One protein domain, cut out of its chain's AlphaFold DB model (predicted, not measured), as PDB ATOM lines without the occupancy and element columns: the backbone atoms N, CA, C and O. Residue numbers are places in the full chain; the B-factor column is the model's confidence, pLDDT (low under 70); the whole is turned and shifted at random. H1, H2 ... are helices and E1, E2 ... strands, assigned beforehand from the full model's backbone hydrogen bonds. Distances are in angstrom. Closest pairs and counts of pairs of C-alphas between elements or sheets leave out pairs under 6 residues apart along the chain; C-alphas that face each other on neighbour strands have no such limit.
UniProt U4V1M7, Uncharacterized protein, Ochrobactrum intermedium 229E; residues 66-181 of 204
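What this domain is: This is residues 66 to 181 of the 204 residues of an uncharacterized protein of Ochrobactrum intermedium 229E (UniProt U4V1M7). A small curled sheet of four parallel strands, like part of a barrel, has two helices over it, H3 and H4, both running along the strands. The short H1 and H2 graze the sheet at one end of the long axis, and H5 lies away from it at the other. The printed part has 116 residues, with the order E1 H1 H2 E2 H3 E3 H4 E4 H5 and the sheet order E1 E2 E3 E4; the class is mixed, with under half of the residues in named elements. The whole is compact, radius of gyration of the C-alphas 13.5 A, spanning 40 by 29 by 21 A.

How they stand to each other: Inner strands E2, residues 93 to 99, and E3, residues 122 to 128, are parallel at 11 degrees, with N 124 and O 96 2.9 A apart, within hydrogen-bond range. Edge strand E1, residues 66 to 70, is parallel to E2 at 34 degrees, with N 97 and O 67 at 2.9 A. Edge strand E4, residues 165 to 169, is parallel to E3 at 36 degrees, with N 127 and O 167 at 2.8 A. H3, residues 108 to 116, is over E3 at a height over the sheet of 10.0 A; the C-alphas of Ile 116 and Ile 123 are closest, 5.5 A. H4, residues 151 to 160, is only just over E3, with 5 C-alphas falling on E3 and 2 on E4. H1, residues 83 to 86, and H2, residues 88 to 91, only graze the sheet, H2 only just on it with 5 pairs of C-alphas within 10 A. H5, residues 178 to 181, is not on it. Three strand-helix-strand units, parallel neighbour strands with helices between, have right-handed crossovers: E1, H1 H2, E2; E2, H3, E3; E3, H4, E4. In H3 and H4 every O i to N i+4 pair is within hydrogen-bond range; H1, H2 and H5 are too short for one.

Where its parts are: E1 begins at C-alpha 66 (136.903, 0.475, 11.699). E2 is 15.4 A long, E3 19.2 A and H4 14.2 A. H5 ends at C-alpha 181 (122.432, 9.365, 37.254).

The domain as a whole: The farthest C-alphas, Glu 89 and Ile 146, are 40.4 A apart. The printed part has no cut. The links E1 to H1, 12 residues, and E3 to H4, 22 residues, are long. Residues 173 to 181 are under 70 in pLDDT.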
ATOM      1  N   VAL A  66     138.142  -0.140  11.227       97.75
ATOM      2  CA  VAL A  66     136.903   0.475  11.699       97.75
ATOM      3  C   VAL A  66     137.180   1.105  13.055       97.75
ATOM      4  O   VAL A  66     137.442   0.385  14.017       97.75
ATOM      5  N   ASP A  67     137.111   2.430  13.132       97.81
ATOM      6  CA  ASP A  67     137.129   3.132  14.412       97.81
ATOM      7  C   ASP A  67     135.687   3.354  14.878       97.81
ATOM      8  O   ASP A  67     134.918   4.103  14.267       97.81
ATOM      9  N   LEU A  68     135.307   2.642  15.941       97.88
ATOM     10  CA  LEU A  68     133.947   2.634  16.478       97.88
ATOM     11  C   LEU A  68     133.632   3.883  17.321       97.88
ATOM     12  O   LEU A  68     132.484   4.063  17.729       97.88
ATOM     13  N   HIS A  69     134.627   4.719  17.631       98.00
ATOM     14  CA  HIS A  69     134.432   5.855  18.518       98.00
ATOM     15  C   HIS A  69     135.261   7.061  18.096       98.00
ATOM     16  O   HIS A  69     136.333   7.330  18.635       98.00
ATOM     17  N   VAL A  70     134.676   7.874  17.224       98.00
ATOM     18  CA  VAL A  70     135.217   9.188  16.873       98.00
ATOM     19  C   VAL A  70     134.189  10.292  17.099       98.00
ATOM     20  O   VAL A  70     132.994  10.032  17.231       98.00
ATOM     21  N   HIS A  71     134.654  11.538  17.137       98.25
ATOM     22  CA  HIS A  71     133.800  12.722  17.106       98.25
ATOM     23  C   HIS A  71     134.143  13.526  15.857       98.25
ATOM     24  O   HIS A  71     135.204  14.150  15.794       98.25
ATOM     25  N   ILE A  72     133.284  13.445  14.840       98.19
ATOM     26  CA  ILE A  72     133.585  13.945  13.489       98.19
ATOM     27  C   ILE A  72     132.546  14.918  12.944       98.19
ATOM     28  O   ILE A  72     132.579  15.278  11.768       98.19
ATOM     29  N   TRP A  73     131.646  15.416  13.793       98.31
ATOM     30  CA  TRP A  73     130.759  16.509  13.416       98.31
ATOM     31  C   TRP A  73     131.447  17.877  13.429       98.31
ATOM     32  O   TRP A  73     131.086  18.793  14.179       98.31
ATOM     33  N   HIS A  74     132.469  18.003  12.587       97.94
ATOM     34  CA  HIS A  74     133.253  19.218  12.421       97.94
ATOM     35  C   HIS A  74     132.363  20.400  12.023       97.94
ATOM     36  O   HIS A  74     131.584  20.315  11.076       97.94
ATOM     37  N   GLY A  75     132.479  21.511  12.750       96.69
ATOM     38  CA  GLY A  75     131.681  22.724  12.531       96.69
ATOM     39  C   GLY A  75     130.273  22.692  13.141       96.69
ATOM     40  O   GLY A  75     129.751  23.755  13.465       96.69
ATOM     41  N   GLY A  76     129.683  21.510  13.357       96.75
ATOM     42  CA  GLY A  76     128.424  21.360  14.102       96.75
ATOM     43  C   GLY A  76     128.617  21.248  15.615       96.75
ATOM     44  O   GLY A  76     127.732  21.615  16.385       96.75
ATOM     45  N   THR A  77     129.786  20.777  16.051       97.88
ATOM     46  CA  THR A  77     130.161  20.645  17.469       97.88
ATOM     47  C   THR A  77     131.555  21.206  17.724       97.88
ATOM     48  O   THR A  77     132.380  21.269  16.813       97.88
ATOM     49  N   ASP A  78     131.819  21.623  18.963       96.50
ATOM     50  CA  ASP A  78     133.086  22.250  19.361       96.50
ATOM     51  C   ASP A  78     134.254  21.267  19.526       96.50
ATOM     52  O   ASP A  78     135.411  21.671  19.445       96.50
ATOM     53  N   ILE A  79     133.946  19.995  19.783       97.38
ATOM     54  CA  ILE A  79     134.932  18.950  20.080       97.38
ATOM     55  C   ILE A  79     135.339  18.123  18.856       97.38
ATOM     56  O   ILE A  79     136.363  17.444  18.891       97.38
ATOM     57  N   SER A  80     134.533  18.134  17.794       98.19
ATOM     58  CA  SER A  80     134.751  17.243  16.656       98.19
ATOM     59  C   SER A  80     135.866  17.717  15.731       98.19
ATOM     60  O   SER A  80     136.042  18.912  15.507       98.19
ATOM     61  N   ILE A  81     136.553  16.747  15.132       97.56
ATOM     62  CA  ILE A  81     137.576  16.945  14.096       97.56
ATOM     63  C   ILE A  81     137.033  16.554  12.719       97.56
ATOM     64  O   ILE A  81     135.937  16.006  12.605       97.56
ATOM     65  N   ARG A  82     137.777  16.814  11.641       97.19
ATOM     66  CA  ARG A  82     137.357  16.366  10.304       97.19
ATOM     67  C   ARG A  82     137.590  14.858  10.136       97.19
ATOM     68  O   ARG A  82     138.609  14.362  10.614       97.19
ATOM     69  N   PRO A  83     136.751  14.142   9.361       96.62
ATOM     70  CA  PRO A  83     137.007  12.743   9.007       96.62
ATOM     71  C   PRO A  83     138.408  12.506   8.425       96.62
ATOM     72  O   PRO A  83     139.073  11.555   8.812       96.62
ATOM     73  N   SER A  84     138.923  13.420   7.597       94.62
ATOM     74  CA  SER A  84     140.273  13.331   7.012       94.62
ATOM     75  C   SER A  84     141.411  13.339   8.046       94.62
ATOM     76  O   SER A  84     142.545  12.984   7.734       94.62
ATOM     77  N   GLU A  85     141.151  13.779   9.280       95.38
ATOM     78  CA  GLU A  85     142.153  13.833  10.347       95.38
ATOM     79  C   GLU A  85     142.299  12.500  11.100       95.38
ATOM     80  O   GLU A  85     143.345  12.263  11.705       95.38
ATOM     81  N   CYS A  86     141.298  11.619  11.030       95.06
ATOM     82  CA  CYS A  86     141.300  10.297  11.673       95.06
ATOM     83  C   CYS A  86     140.968   9.131  10.723       95.06
ATOM     84  O   CYS A  86     141.006   7.977  11.138       95.06
ATOM     85  N   GLY A  87     140.657   9.421   9.461       94.38
ATOM     86  CA  GLY A  87     140.245   8.465   8.440       94.38
ATOM     87  C   GLY A  87     141.403   7.836   7.669       94.38
ATOM     88  O   GLY A  87     142.507   7.615   8.187       94.38
ATOM     89  N   ALA A  88     141.152   7.534   6.397       90.88
ATOM     90  CA  ALA A  88     142.020   6.665   5.609       90.88
ATOM     91  C   ALA A  88     143.391   7.303   5.349       90.88
ATOM     92  O   ALA A  88     144.410   6.615   5.402       90.88
ATOM     93  N   GLU A  89     143.420   8.618   5.121       86.38
ATOM     94  CA  GLU A  89     144.633   9.363   4.760       86.38
ATOM     95  C   GLU A  89     145.687   9.394   5.870       86.38
ATOM     96  O   GLU A  89     146.882   9.440   5.578       86.38
ATOM     97  N   ARG A  90     145.262   9.373   7.138       85.69
ATOM     98  CA  ARG A  90     146.175   9.476   8.286       85.69
ATOM     99  C   ARG A  90     146.339   8.183   9.067       85.69
ATOM    100  O   ARG A  90     147.423   7.945   9.589       85.69
ATOM    101  N   GLY A  91     145.282   7.379   9.171       81.50
ATOM    102  CA  GLY A  91     145.245   6.225  10.070       81.50
ATOM    103  C   GLY A  91     144.970   4.887   9.394       81.50
ATOM    104  O   GLY A  91     144.906   3.880  10.090       81.50
ATOM    105  N   GLY A  92     144.753   4.848   8.072       91.31
ATOM    106  CA  GLY A  92     144.295   3.628   7.392       91.31
ATOM    107  C   GLY A  92     142.876   3.192   7.796       91.31
ATOM    108  O   GLY A  92     142.458   2.070   7.499       91.31
ATOM    109  N   VAL A  93     142.124   4.071   8.468       97.56
ATOM    110  CA  VAL A  93     140.756   3.811   8.923       97.56
ATOM    111  C   VAL A  93     139.788   4.068   7.779       97.56
ATOM    112  O   VAL A  93     139.661   5.178   7.279       97.56
ATOM    113  N   THR A  94     139.099   3.019   7.349       97.50
ATOM    114  CA  THR A  94     138.190   3.079   6.192       97.50
ATOM    115  C   THR A  94     136.740   3.316   6.589       97.50
ATOM    116  O   THR A  94     135.940   3.754   5.760       97.50
ATOM    117  N   THR A  95     136.397   3.005   7.842       98.50
ATOM    118  CA  THR A  95     135.067   3.222   8.404       98.50
ATOM    119  C   THR A  95     135.179   3.955   9.731       98.50
ATOM    120  O   THR A  95     135.887   3.506  10.629       98.50
ATOM    121  N   LEU A  96     134.453   5.059   9.851       98.50
ATOM    122  CA  LEU A  96     134.398   5.892  11.045       98.50
ATOM    123  C   LEU A  96     132.987   5.841  11.622       98.50
ATOM    124  O   LEU A  96     132.009   5.959  10.878       98.50
ATOM    125  N   VAL A  97     132.876   5.684  12.938       98.62
ATOM    126  CA  VAL A  97     131.590   5.737  13.636       98.62
ATOM    127  C   VAL A  97     131.570   6.922  14.593       98.62
ATOM    128  O   VAL A  97     132.259   6.925  15.614       98.62
ATOM    129  N   ASP A  98     130.770   7.937  14.260       98.62
ATOM    130  CA  ASP A  98     130.557   9.083  15.141       98.62
ATOM    131  C   ASP A  98     129.827   8.645  16.419       98.62
ATOM    132  O   ASP A  98     128.753   8.042  16.371       98.62
ATOM    133  N   ALA A  99     130.417   8.923  17.577       97.75
ATOM    134  CA  ALA A  99     129.954   8.432  18.870       97.75
ATOM    135  C   ALA A  99     128.959   9.393  19.536       97.75
ATOM    136  O   ALA A  99     129.126   9.771  20.699       97.75
ATOM    137  N   GLY A 100     127.913   9.793  18.809       97.19
ATOM    138  CA  GLY A 100     126.883  10.692  19.324       97.19
ATOM    139  C   GLY A 100     127.361  12.126  19.483       97.19
ATOM    140  O   GLY A 100     126.937  12.800  20.423       97.19
ATOM    141  N   SER A 101     128.235  12.606  18.594       97.56
ATOM    142  CA  SER A 101     128.441  14.049  18.432       97.56
ATOM    143  C   SER A 101     127.140  14.682  17.991       97.56
ATOM    144  O   SER A 101     126.772  15.743  18.502       97.56
ATOM    145  N   ALA A 102     126.435  13.994  17.082       94.69
ATOM    146  CA  ALA A 102     125.161  14.466  16.613       94.69
ATOM    147  C   ALA A 102     124.021  14.323  17.600       94.69
ATOM    148  O   ALA A 102     123.849  13.272  18.211       94.69
ATOM    149  N   GLY A 103     123.272  15.412  17.772       81.12
ATOM    150  CA  GLY A 103     122.104  15.433  18.623       81.12
ATOM    151  C   GLY A 103     121.051  14.491  18.101       81.12
ATOM    152  O   GLY A 103     120.998  14.221  16.900       81.12
ATOM    153  N   GLY A 104     120.254  13.967  19.029       72.44
ATOM    154  CA  GLY A 104     119.387  12.824  18.770       72.44
ATOM    155  C   GLY A 104     118.452  12.966  17.586       72.44
ATOM    156  O   GLY A 104     118.066  11.984  16.973       72.44
ATOM    157  N   GLU A 105     118.132  14.190  17.205       90.62
ATOM    158  CA  GLU A 105     117.335  14.461  16.013       90.62
ATOM    159  C   GLU A 105     117.623  15.859  15.461       90.62
ATOM    160  O   GLU A 105     117.752  16.038  14.250       90.62
ATOM    161  N   ALA A 106     117.855  16.827  16.362       96.31
ATOM    162  CA  ALA A 106     117.748  18.253  16.063       96.31
ATOM    163  C   ALA A 106     118.674  18.735  14.944       96.31
ATOM    164  O   ALA A 106     118.413  19.746  14.291       96.31
ATOM    165  N   ASN A 107     119.791  18.050  14.741       97.56
ATOM    166  CA  ASN A 107     120.811  18.478  13.807       97.56
ATOM    167  C   ASN A 107     121.352  17.331  12.931       97.56
ATOM    168  O   ASN A 107     122.164  17.610  12.053       97.56
ATOM    169  N   PHE A 108     120.942  16.066  13.112       98.50
ATOM    170  CA  PHE A 108     121.561  14.920  12.417       98.50
ATOM    171  C   PHE A 108     121.563  15.071  10.887       98.50
ATOM    172  O   PHE A 108     122.534  14.702  10.229       98.50
ATOM    173  N   HIS A 109     120.527  15.695  10.319       97.69
ATOM    174  CA  HIS A 109     120.467  16.018   8.890       97.69
ATOM    175  C   HIS A 109     121.689  16.827   8.412       97.69
ATOM    176  O   HIS A 109     122.244  16.533   7.357       97.69
ATOM    177  N   GLY A 110     122.159  17.792   9.210       98.06
ATOM    178  CA  GLY A 110     123.355  18.571   8.904       98.06
ATOM    179  C   GLY A 110     124.632  17.743   9.039       98.06
ATOM    180  O   GLY A 110     125.565  17.928   8.266       98.06
ATOM    181  N   PHE A 111     124.685  16.792   9.977       98.50
ATOM    182  CA  PHE A 111     125.801  15.846  10.046       98.50
ATOM    183  C   PHE A 111     125.856  14.974   8.785       98.50
ATOM    184  O   PHE A 111     126.926  14.793   8.201       98.50
ATOM    185  N   ARG A 112     124.697  14.495   8.317       98.00
ATOM    186  CA  ARG A 112     124.589  13.724   7.078       98.00
ATOM    187  C   ARG A 112     125.087  14.521   5.871       98.00
ATOM    188  O   ARG A 112     126.009  14.071   5.197       98.00
ATOM    189  N   GLU A 113     124.531  15.707   5.648       98.31
ATOM    190  CA  GLU A 113     124.818  16.532   4.468       98.31
ATOM    191  C   GLU A 113     126.260  17.062   4.445       98.31
ATOM    192  O   GLU A 113     126.926  17.027   3.413       98.31
ATOM    193  N   TYR A 114     126.776  17.537   5.584       98.25
ATOM    194  CA  TYR A 114     128.080  18.208   5.620       98.25
ATOM    195  C   TYR A 114     129.257  17.284   5.937       98.25
ATOM    196  O   TYR A 114     130.402  17.675   5.700       98.25
ATOM    197  N   VAL A 115     129.007  16.087   6.481       98.06
ATOM    198  CA  VAL A 115     130.072  15.157   6.883       98.06
ATOM    199  C   VAL A 115     129.933  13.798   6.213       98.06
ATOM    200  O   VAL A 115     130.886  13.364   5.575       98.06
ATOM    201  N   ILE A 116     128.786  13.122   6.332       98.12
ATOM    202  CA  ILE A 116     128.639  11.739   5.844       98.12
ATOM    203  C   ILE A 116     128.691  11.670   4.313       98.12
ATOM    204  O   ILE A 116     129.495  10.925   3.761       98.12
ATOM    205  N   GLU A 117     127.831  12.422   3.629       97.75
ATOM    206  CA  GLU A 117     127.681  12.384   2.169       97.75
ATOM    207  C   GLU A 117     128.939  12.813   1.385       97.75
ATOM    208  O   GLU A 117     129.233  12.185   0.362       97.75
ATOM    209  N   PRO A 118     129.699  13.850   1.800       96.94
ATOM    210  CA  PRO A 118     130.910  14.253   1.089       96.94
ATOM    211  C   PRO A 118     132.166  13.460   1.481       96.94
ATOM    212  O   PRO A 118     133.199  13.637   0.833       96.94
ATOM    213  N   ALA A 119     132.127  12.631   2.530       95.81
ATOM    214  CA  ALA A 119     133.302  11.885   2.969       95.81
ATOM    215  C   ALA A 119     133.684  10.760   2.001       95.81
ATOM    216  O   ALA A 119     132.850  10.141   1.341       95.81
ATOM    217  N   ARG A 120     134.987  10.469   1.953       93.69
ATOM    218  CA  ARG A 120     135.529   9.325   1.215       93.69
ATOM    219  C   ARG A 120     135.388   8.031   2.018       93.69
ATOM    220  O   ARG A 120     135.204   6.960   1.442       93.69
ATOM    221  N   GLU A 121     135.534   8.119   3.335       96.44
ATOM    222  CA  GLU A 121     135.357   7.019   4.272       96.44
ATOM    223  C   GLU A 121     133.892   6.589   4.363       96.44
ATOM    224  O   GLU A 121     132.962   7.365   4.150       96.44
ATOM    225  N   ARG A 122     133.665   5.341   4.780       98.06
ATOM    226  CA  ARG A 122     132.333   4.917   5.205       98.06
ATOM    227  C   ARG A 122     132.045   5.528   6.572       98.06
ATOM    228  O   ARG A 122     132.653   5.126   7.559       98.06
ATOM    229  N   ILE A 123     131.083   6.437   6.655       98.38
ATOM    230  CA  ILE A 123     130.693   7.032   7.935       98.38
ATOM    231  C   ILE A 123     129.375   6.429   8.426       98.38
ATOM    232  O   ILE A 123     128.390   6.339   7.688       98.38
ATOM    233  N   LYS A 124     129.379   5.995   9.687       98.62
ATOM    234  CA  LYS A 124     128.199   5.618  10.473       98.62
ATOM    235  C   LYS A 124     128.127   6.496  11.719       98.62
ATOM    236  O   LYS A 124     129.084   7.198  12.041       98.62
ATOM    237  N   ALA A 125     127.016   6.438  12.438       98.38
ATOM    238  CA  ALA A 125     126.879   7.160  13.694       98.38
ATOM    239  C   ALA A 125     126.038   6.401  14.712       98.38
ATOM    240  O   ALA A 125     125.032   5.775  14.374       98.38
ATOM    241  N   PHE A 126     126.417   6.526  15.976       98.44
ATOM    242  CA  PHE A 126     125.459   6.433  17.059       98.44
ATOM    243  C   PHE A 126     124.768   7.784  17.210       98.44
ATOM    244  O   PHE A 126     125.420   8.819  17.300       98.44
ATOM    245  N   LEU A 127     123.448   7.769  17.271       97.62
ATOM    246  CA  LEU A 127     122.637   8.957  17.484       97.62
ATOM    247  C   LEU A 127     122.616   9.294  18.980       97.62
ATOM    248  O   LEU A 127     122.378   8.408  19.798       97.62
ATOM    249  N   ASN A 128     122.913  10.528  19.389       97.62
ATOM    250  CA  ASN A 128     122.907  10.862  20.817       97.62
ATOM    251  C   ASN A 128     121.479  10.796  21.383       97.62
ATOM    252  O   ASN A 128     120.542  11.226  20.734       97.62
ATOM    253  N   LEU A 129     121.282  10.294  22.599       95.75
ATOM    254  CA  LEU A 129     119.955  10.334  23.229       95.75
ATOM    255  C   LEU A 129     119.487  11.777  23.517       95.75
ATOM    256  O   LEU A 129     118.292  12.050  23.533       95.75
ATOM    257  N   GLY A 130     120.427  12.692  23.763       95.69
ATOM    258  CA  GLY A 130     120.162  14.110  23.970       95.69
ATOM    259  C   GLY A 130     120.002  14.860  22.651       95.69
ATOM    260  O   GLY A 130     120.873  14.797  21.779       95.69
ATOM    261  N   SER A 131     118.924  15.631  22.523       96.50
ATOM    262  CA  SER A 131     118.508  16.288  21.275       96.50
ATOM    263  C   SER A 131     119.568  17.222  20.692       96.50
ATOM    264  O   SER A 131     119.684  17.314  19.477       96.50
ATOM    265  N   ILE A 132     120.368  17.888  21.534       96.69
ATOM    266  CA  ILE A 132     121.386  18.852  21.080       96.69
ATOM    267  C   ILE A 132     122.718  18.201  20.685       96.69
ATOM    268  O   ILE A 132     123.515  18.825  19.985       96.69
ATOM    269  N   GLY A 133     122.984  16.973  21.136       96.69
ATOM    270  CA  GLY A 133     124.278  16.319  20.942       96.69
ATOM    271  C   GLY A 133     125.406  17.071  21.638       96.69
ATOM    272  O   GLY A 133     125.227  17.643  22.707       96.69
ATOM    273  N   LEU A 134     126.589  17.097  21.033       96.88
ATOM    274  CA  LEU A 134     127.792  17.655  21.654       96.88
ATOM    275  C   LEU A 134     128.125  19.075  21.182       96.88
ATOM    276  O   LEU A 134     129.294  19.439  21.144       96.88
ATOM    277  N   VAL A 135     127.122  19.896  20.840       96.62
ATOM    278  CA  VAL A 135     127.323  21.277  20.335       96.62
ATOM    279  C   VAL A 135     128.256  22.102  21.236       96.62
ATOM    280  O   VAL A 135     129.110  22.838  20.746       96.62
ATOM    281  N   ALA A 136     128.116  21.960  22.555       95.06
ATOM    282  CA  ALA A 136     129.008  22.555  23.545       95.06
ATOM    283  C   ALA A 136     129.468  21.481  24.538       95.06
ATOM    284  O   ALA A 136     129.084  21.498  25.713       95.06
ATOM    285  N   CYS A 137     130.246  20.514  24.047       92.69
ATOM    286  CA  CYS A 137     130.605  19.300  24.772       92.69
ATOM    287  C   CYS A 137     131.150  19.608  26.176       92.69
ATOM    288  O   CYS A 137     132.062  20.415  26.345       92.69
ATOM    289  N   ASN A 138     130.574  18.971  27.202       89.19
ATOM    290  CA  ASN A 138     130.892  19.158  28.630       89.19
ATOM    291  C   ASN A 138     130.665  20.571  29.203       89.19
ATOM    292  O   ASN A 138     130.761  20.747  30.415       89.19
ATOM    293  N   ARG A 139     130.339  21.567  28.374       91.38
ATOM    294  CA  ARG A 139     130.032  22.943  28.793       91.38
ATOM    295  C   ARG A 139     128.530  23.136  28.973       91.38
ATOM    296  O   ARG A 139     128.101  23.754  29.943       91.38
ATOM    297  N   VAL A 140     127.737  22.559  28.072       91.56
ATOM    298  CA  VAL A 140     126.283  22.420  28.199       91.56
ATOM    299  C   VAL A 140     125.955  20.935  28.065       91.56
ATOM    300  O   VAL A 140     126.068  20.401  26.964       91.56
ATOM    301  N   PRO A 141     125.592  20.245  29.164       91.19
ATOM    302  CA  PRO A 141     125.245  18.834  29.087       91.19
ATOM    303  C   PRO A 141     124.021  18.616  28.199       91.19
ATOM    304  O   PRO A 141     123.061  19.384  28.241       91.19
ATOM    305  N   GLU A 142     124.063  17.545  27.425       91.19
ATOM    306  CA  GLU A 142     123.049  17.166  26.449       91.19
ATOM    307  C   GLU A 142     121.919  16.315  27.040       91.19
ATOM    308  O   GLU A 142     120.911  16.100  26.384       91.19
ATOM    309  N   LEU A 143     122.082  15.840  28.280       90.94
ATOM    310  CA  LEU A 143     121.118  15.021  29.024       90.94
ATOM    311  C   LEU A 143     120.943  15.559  30.454       90.94
ATOM    312  O   LEU A 143     121.341  14.937  31.442       90.94
ATOM    313  N   ARG A 144     120.388  16.764  30.588       87.19
ATOM    314  CA  ARG A 144     120.191  17.439  31.884       87.19
ATOM    315  C   ARG A 144     118.916  16.962  32.556       87.19
ATOM    316  O   ARG A 144     118.922  16.727  33.763       87.19
ATOM    317  N   ASP A 145     117.840  16.823  31.792       87.00
ATOM    318  CA  ASP A 145     116.569  16.253  32.230       87.00
ATOM    319  C   ASP A 145     115.783  15.666  31.042       87.00
ATOM    320  O   ASP A 145     116.262  15.673  29.910       87.00
ATOM    321  N   ILE A 146     114.589  15.120  31.297       87.69
ATOM    322  CA  ILE A 146     113.777  14.441  30.276       87.69
ATOM    323  C   ILE A 146     113.420  15.338  29.082       87.69
ATOM    324  O   ILE A 146     113.211  14.824  27.995       87.69
ATOM    325  N   LYS A 147     113.403  16.669  29.247       91.25
ATOM    326  CA  LYS A 147     113.114  17.615  28.157       91.25
ATOM    327  C   LYS A 147     114.198  17.641  27.083       91.25
ATOM    328  O   LYS A 147     113.961  18.169  26.005       91.25
ATOM    329  N   ASP A 148     115.384  17.115  27.380       93.31
ATOM    330  CA  ASP A 148     116.442  16.977  26.384       93.31
ATOM    331  C   ASP A 148     116.236  15.738  25.493       93.31
ATOM    332  O   ASP A 148     116.947  15.584  24.501       93.31
ATOM    333  N   ILE A 149     115.272  14.870  25.819       94.75
ATOM    334  CA  ILE A 149     114.978  13.629  25.102       94.75
ATOM    335  C   ILE A 149     113.617  13.767  24.418       94.75
ATOM    336  O   ILE A 149     112.591  13.890  25.083       94.75
ATOM    337  N   ASP A 150     113.612  13.682  23.091       96.19
ATOM    338  CA  ASP A 150     112.395  13.597  22.287       96.19
ATOM    339  C   ASP A 150     112.372  12.239  21.578       96.19
ATOM    340  O   ASP A 150     113.064  12.021  20.584       96.19
ATOM    341  N   LEU A 151     111.637  11.284  22.154       94.94
ATOM    342  CA  LEU A 151     111.629   9.906  21.667       94.94
ATOM    343  C   LEU A 151     111.008   9.798  20.273       94.94
ATOM    344  O   LEU A 151     111.552   9.087  19.430       94.94
ATOM    345  N   ASP A 152     109.908  10.509  20.025       97.00
ATOM    346  CA  ASP A 152     109.196  10.445  18.749       97.00
ATOM    347  C   ASP A 152     110.096  10.956  17.624       97.00
ATOM    348  O   ASP A 152     110.284  10.280  16.611       97.00
ATOM    349  N   ARG A 153     110.778  12.084  17.846       97.50
ATOM    350  CA  ARG A 153     111.715  12.621  16.857       97.50
ATOM    351  C   ARG A 153     112.978  11.785  16.686       97.50
ATOM    352  O   ARG A 153     113.504  11.703  15.579       97.50
ATOM    353  N   ILE A 154     113.467  11.130  17.741       97.19
ATOM    354  CA  ILE A 154     114.567  10.159  17.621       97.19
ATOM    355  C   ILE A 154     114.152   8.998  16.711       97.19
ATOM    356  O   ILE A 154     114.933   8.584  15.852       97.19
ATOM    357  N   LEU A 155     112.929   8.482  16.867       96.69
ATOM    358  CA  LEU A 155     112.406   7.403  16.027       96.69
ATOM    359  C   LEU A 155     112.233   7.852  14.571       96.69
ATOM    360  O   LEU A 155     112.626   7.120  13.662       96.69
ATOM    361  N   GLU A 156     111.715   9.060  14.341       97.88
ATOM    362  CA  GLU A 156     111.613   9.658  13.003       97.88
ATOM    363  C   GLU A 156     112.993   9.843  12.357       97.88
ATOM    364  O   GLU A 156     113.211   9.440  11.211       97.88
ATOM    365  N   CYS A 157     113.952  10.392  13.107       97.88
ATOM    366  CA  CYS A 157     115.330  10.578  12.667       97.88
ATOM    367  C   CYS A 157     115.983   9.237  12.305       97.88
ATOM    368  O   CYS A 157     116.600   9.119  11.244       97.88
ATOM    369  N   TYR A 158     115.802   8.208  13.139       97.00
ATOM    370  CA  TYR A 158     116.289   6.860  12.859       97.00
ATOM    371  C   TYR A 158     115.670   6.282  11.585       97.00
ATOM    372  O   TYR A 158     116.399   5.816  10.711       97.00
ATOM    373  N   ALA A 159     114.344   6.348  11.444       97.06
ATOM    374  CA  ALA A 159     113.649   5.824  10.272       97.06
ATOM    375  C   ALA A 159     114.114   6.501   8.972       97.06
ATOM    376  O   ALA A 159     114.290   5.831   7.957       97.06
ATOM    377  N   ALA A 160     114.372   7.811   9.016       97.38
ATOM    378  CA  ALA A 160     114.829   8.591   7.867       97.38
ATOM    379  C   ALA A 160     116.323   8.425   7.530       97.38
ATOM    380  O   ALA A 160     116.751   8.916   6.489       97.38
ATOM    381  N   ASN A 161     117.119   7.800   8.407       97.81
ATOM    382  CA  ASN A 161     118.576   7.686   8.255       97.81
ATOM    383  C   ASN A 161     119.101   6.303   8.682       97.81
ATOM    384  O   ASN A 161     120.226   6.179   9.179       97.81
ATOM    385  N   SER A 162     118.282   5.258   8.544       96.00
ATOM    386  CA  SER A 162     118.596   3.905   9.027       96.00
ATOM    387  C   SER A 162     119.837   3.299   8.356       96.00
ATOM    388  O   SER A 162     120.530   2.467   8.940       96.00
ATOM    389  N   GLU A 163     120.191   3.768   7.158       97.12
ATOM    390  CA  GLU A 163     121.444   3.426   6.493       97.12
ATOM    391  C   GLU A 163     122.681   4.059   7.147       97.12
ATOM    392  O   GLU A 163     123.788   3.568   6.931       97.12
ATOM    393  N   HIS A 164     122.542   5.108   7.955       97.62
ATOM    394  CA  HIS A 164     123.651   5.820   8.599       97.62
ATOM    395  C   HIS A 164     123.726   5.575  10.108       97.62
ATOM    396  O   HIS A 164     124.830   5.488  10.659       97.62
ATOM    397  N   ILE A 165     122.577   5.435  10.770       98.00
ATOM    398  CA  ILE A 165     122.488   5.296  12.223       98.00
ATOM    399  C   ILE A 165     122.573   3.821  12.622       98.00
ATOM    400  O   ILE A 165     121.729   3.009  12.255       98.00
ATOM    401  N   VAL A 166     123.587   3.481  13.418       97.88
ATOM    402  CA  VAL A 166     123.860   2.104  13.879       97.88
ATOM    403  C   VAL A 166     123.480   1.861  15.342       97.88
ATOM    404  O   VAL A 166     123.649   0.756  15.850       97.88
ATOM    405  N   GLY A 167     122.950   2.876  16.028       96.75
ATOM    406  CA  GLY A 167     122.430   2.748  17.387       96.75
ATOM    407  C   GLY A 167     122.267   4.093  18.087       96.75
ATOM    408  O   GLY A 167     122.408   5.145  17.466       96.75
ATOM    409  N   ILE A 168     122.024   4.049  19.397       96.31
ATOM    410  CA  ILE A 168     121.905   5.229  20.261       96.31
ATOM    411  C   ILE A 168     123.121   5.333  21.186       96.31
ATOM    412  O   ILE A 168     123.567   4.335  21.755       96.31
ATOM    413  N   LYS A 169     123.646   6.545  21.382       96.00
ATOM    414  CA  LYS A 169     124.696   6.843  22.355       96.00
ATOM    415  C   LYS A 169     124.121   7.546  23.575       96.00
ATOM    416  O   LYS A 169     123.487   8.591  23.476       96.00
ATOM    417  N   VAL A 170     124.478   7.032  24.747       93.88
ATOM    418  CA  VAL A 170     124.244   7.687  26.038       93.88
ATOM    419  C   VAL A 170     125.583   7.951  26.724       93.88
ATOM    420  O   VAL A 170     126.511   7.138  26.651       93.88
ATOM    421  N   ARG A 171     125.717   9.106  27.384       87.88
ATOM    422  CA  ARG A 171     126.884   9.459  28.209       87.88
ATOM    423  C   ARG A 171     126.478   9.451  29.682       87.88
ATOM    424  O   ARG A 171     126.015  10.449  30.229       87.88
ATOM    425  N   GLY A 172     126.624   8.291  30.321       71.38
ATOM    426  CA  GLY A 172     126.285   8.068  31.729       71.38
ATOM    427  C   GLY A 172     127.339   8.615  32.689       71.38
ATOM    428  O   GLY A 172     128.013   7.845  33.364       71.38
ATOM    429  N   GLN A 173     127.521   9.938  32.738       60.72
ATOM    430  CA  GLN A 173     128.409  10.563  33.719       60.72
ATOM    431  C   GLN A 173     127.612  11.149  34.898       60.72
ATOM    432  O   GLN A 173     126.853  12.099  34.687       60.72
ATOM    433  N   PRO A 174     127.827  10.677  36.145       50.00
ATOM    434  CA  PRO A 174     127.037  11.085  37.316       50.00
ATOM    435  C   PRO A 174     127.031  12.594  37.594       50.00
ATOM    436  O   PRO A 174     126.067  13.126  38.133       50.00
ATOM    437  N   ARG A 175     128.109  13.302  37.225       50.22
ATOM    438  CA  ARG A 175     128.254  14.750  37.454       50.22
ATOM    439  C   ARG A 175     127.543  15.624  36.421       50.22
ATOM    440  O   ARG A 175     127.289  16.788  36.707       50.22
ATOM    441  N   HIS A 176     127.216  15.073  35.254       49.78
ATOM    442  CA  HIS A 176     126.703  15.840  34.114       49.78
ATOM    443  C   HIS A 176     125.315  15.380  33.652       49.78
ATOM    444  O   HIS A 176     124.677  16.090  32.883       49.78
ATOM    445  N   ASN A 177     124.835  14.227  34.130       55.09
ATOM    446  CA  ASN A 177     123.623  13.592  33.628       55.09
ATOM    447  C   ASN A 177     122.689  13.190  34.781       55.09
ATOM    448  O   ASN A 177     122.881  12.153  35.416       55.09
ATOM    449  N   ARG A 178     121.684  14.024  35.081       56.09
ATOM    450  CA  ARG A 178     120.727  13.753  36.175       56.09
ATOM    451  C   ARG A 178     119.702  12.679  35.814       56.09
ATOM    452  O   ARG A 178     119.189  12.040  36.728       56.09
ATOM    453  N   VAL A 179     119.425  12.470  34.524       57.19
ATOM    454  CA  VAL A 179     118.514  11.416  34.049       57.19
ATOM    455  C   VAL A 179     119.169  10.059  34.266       57.19
ATOM    456  O   VAL A 179     118.696   9.265  35.072       57.19
ATOM    457  N   VAL A 180     120.324   9.833  33.638       56.16
ATOM    458  CA  VAL A 180     121.039   8.557  33.764       56.16
ATOM    459  C   VAL A 180     121.578   8.373  35.176       56.16
ATOM    460  O   VAL A 180     121.555   7.263  35.676       56.16
ATOM    461  N   GLY A 181     122.002   9.441  35.859       56.47
ATOM    462  CA  GLY A 181     122.432   9.365  37.254       56.47
ATOM    463  C   GLY A 181     121.338   8.848  38.190       56.47
ATOM    464  O   GLY A 181     121.622   7.982  39.004       56.47
TER     465      GLY A 181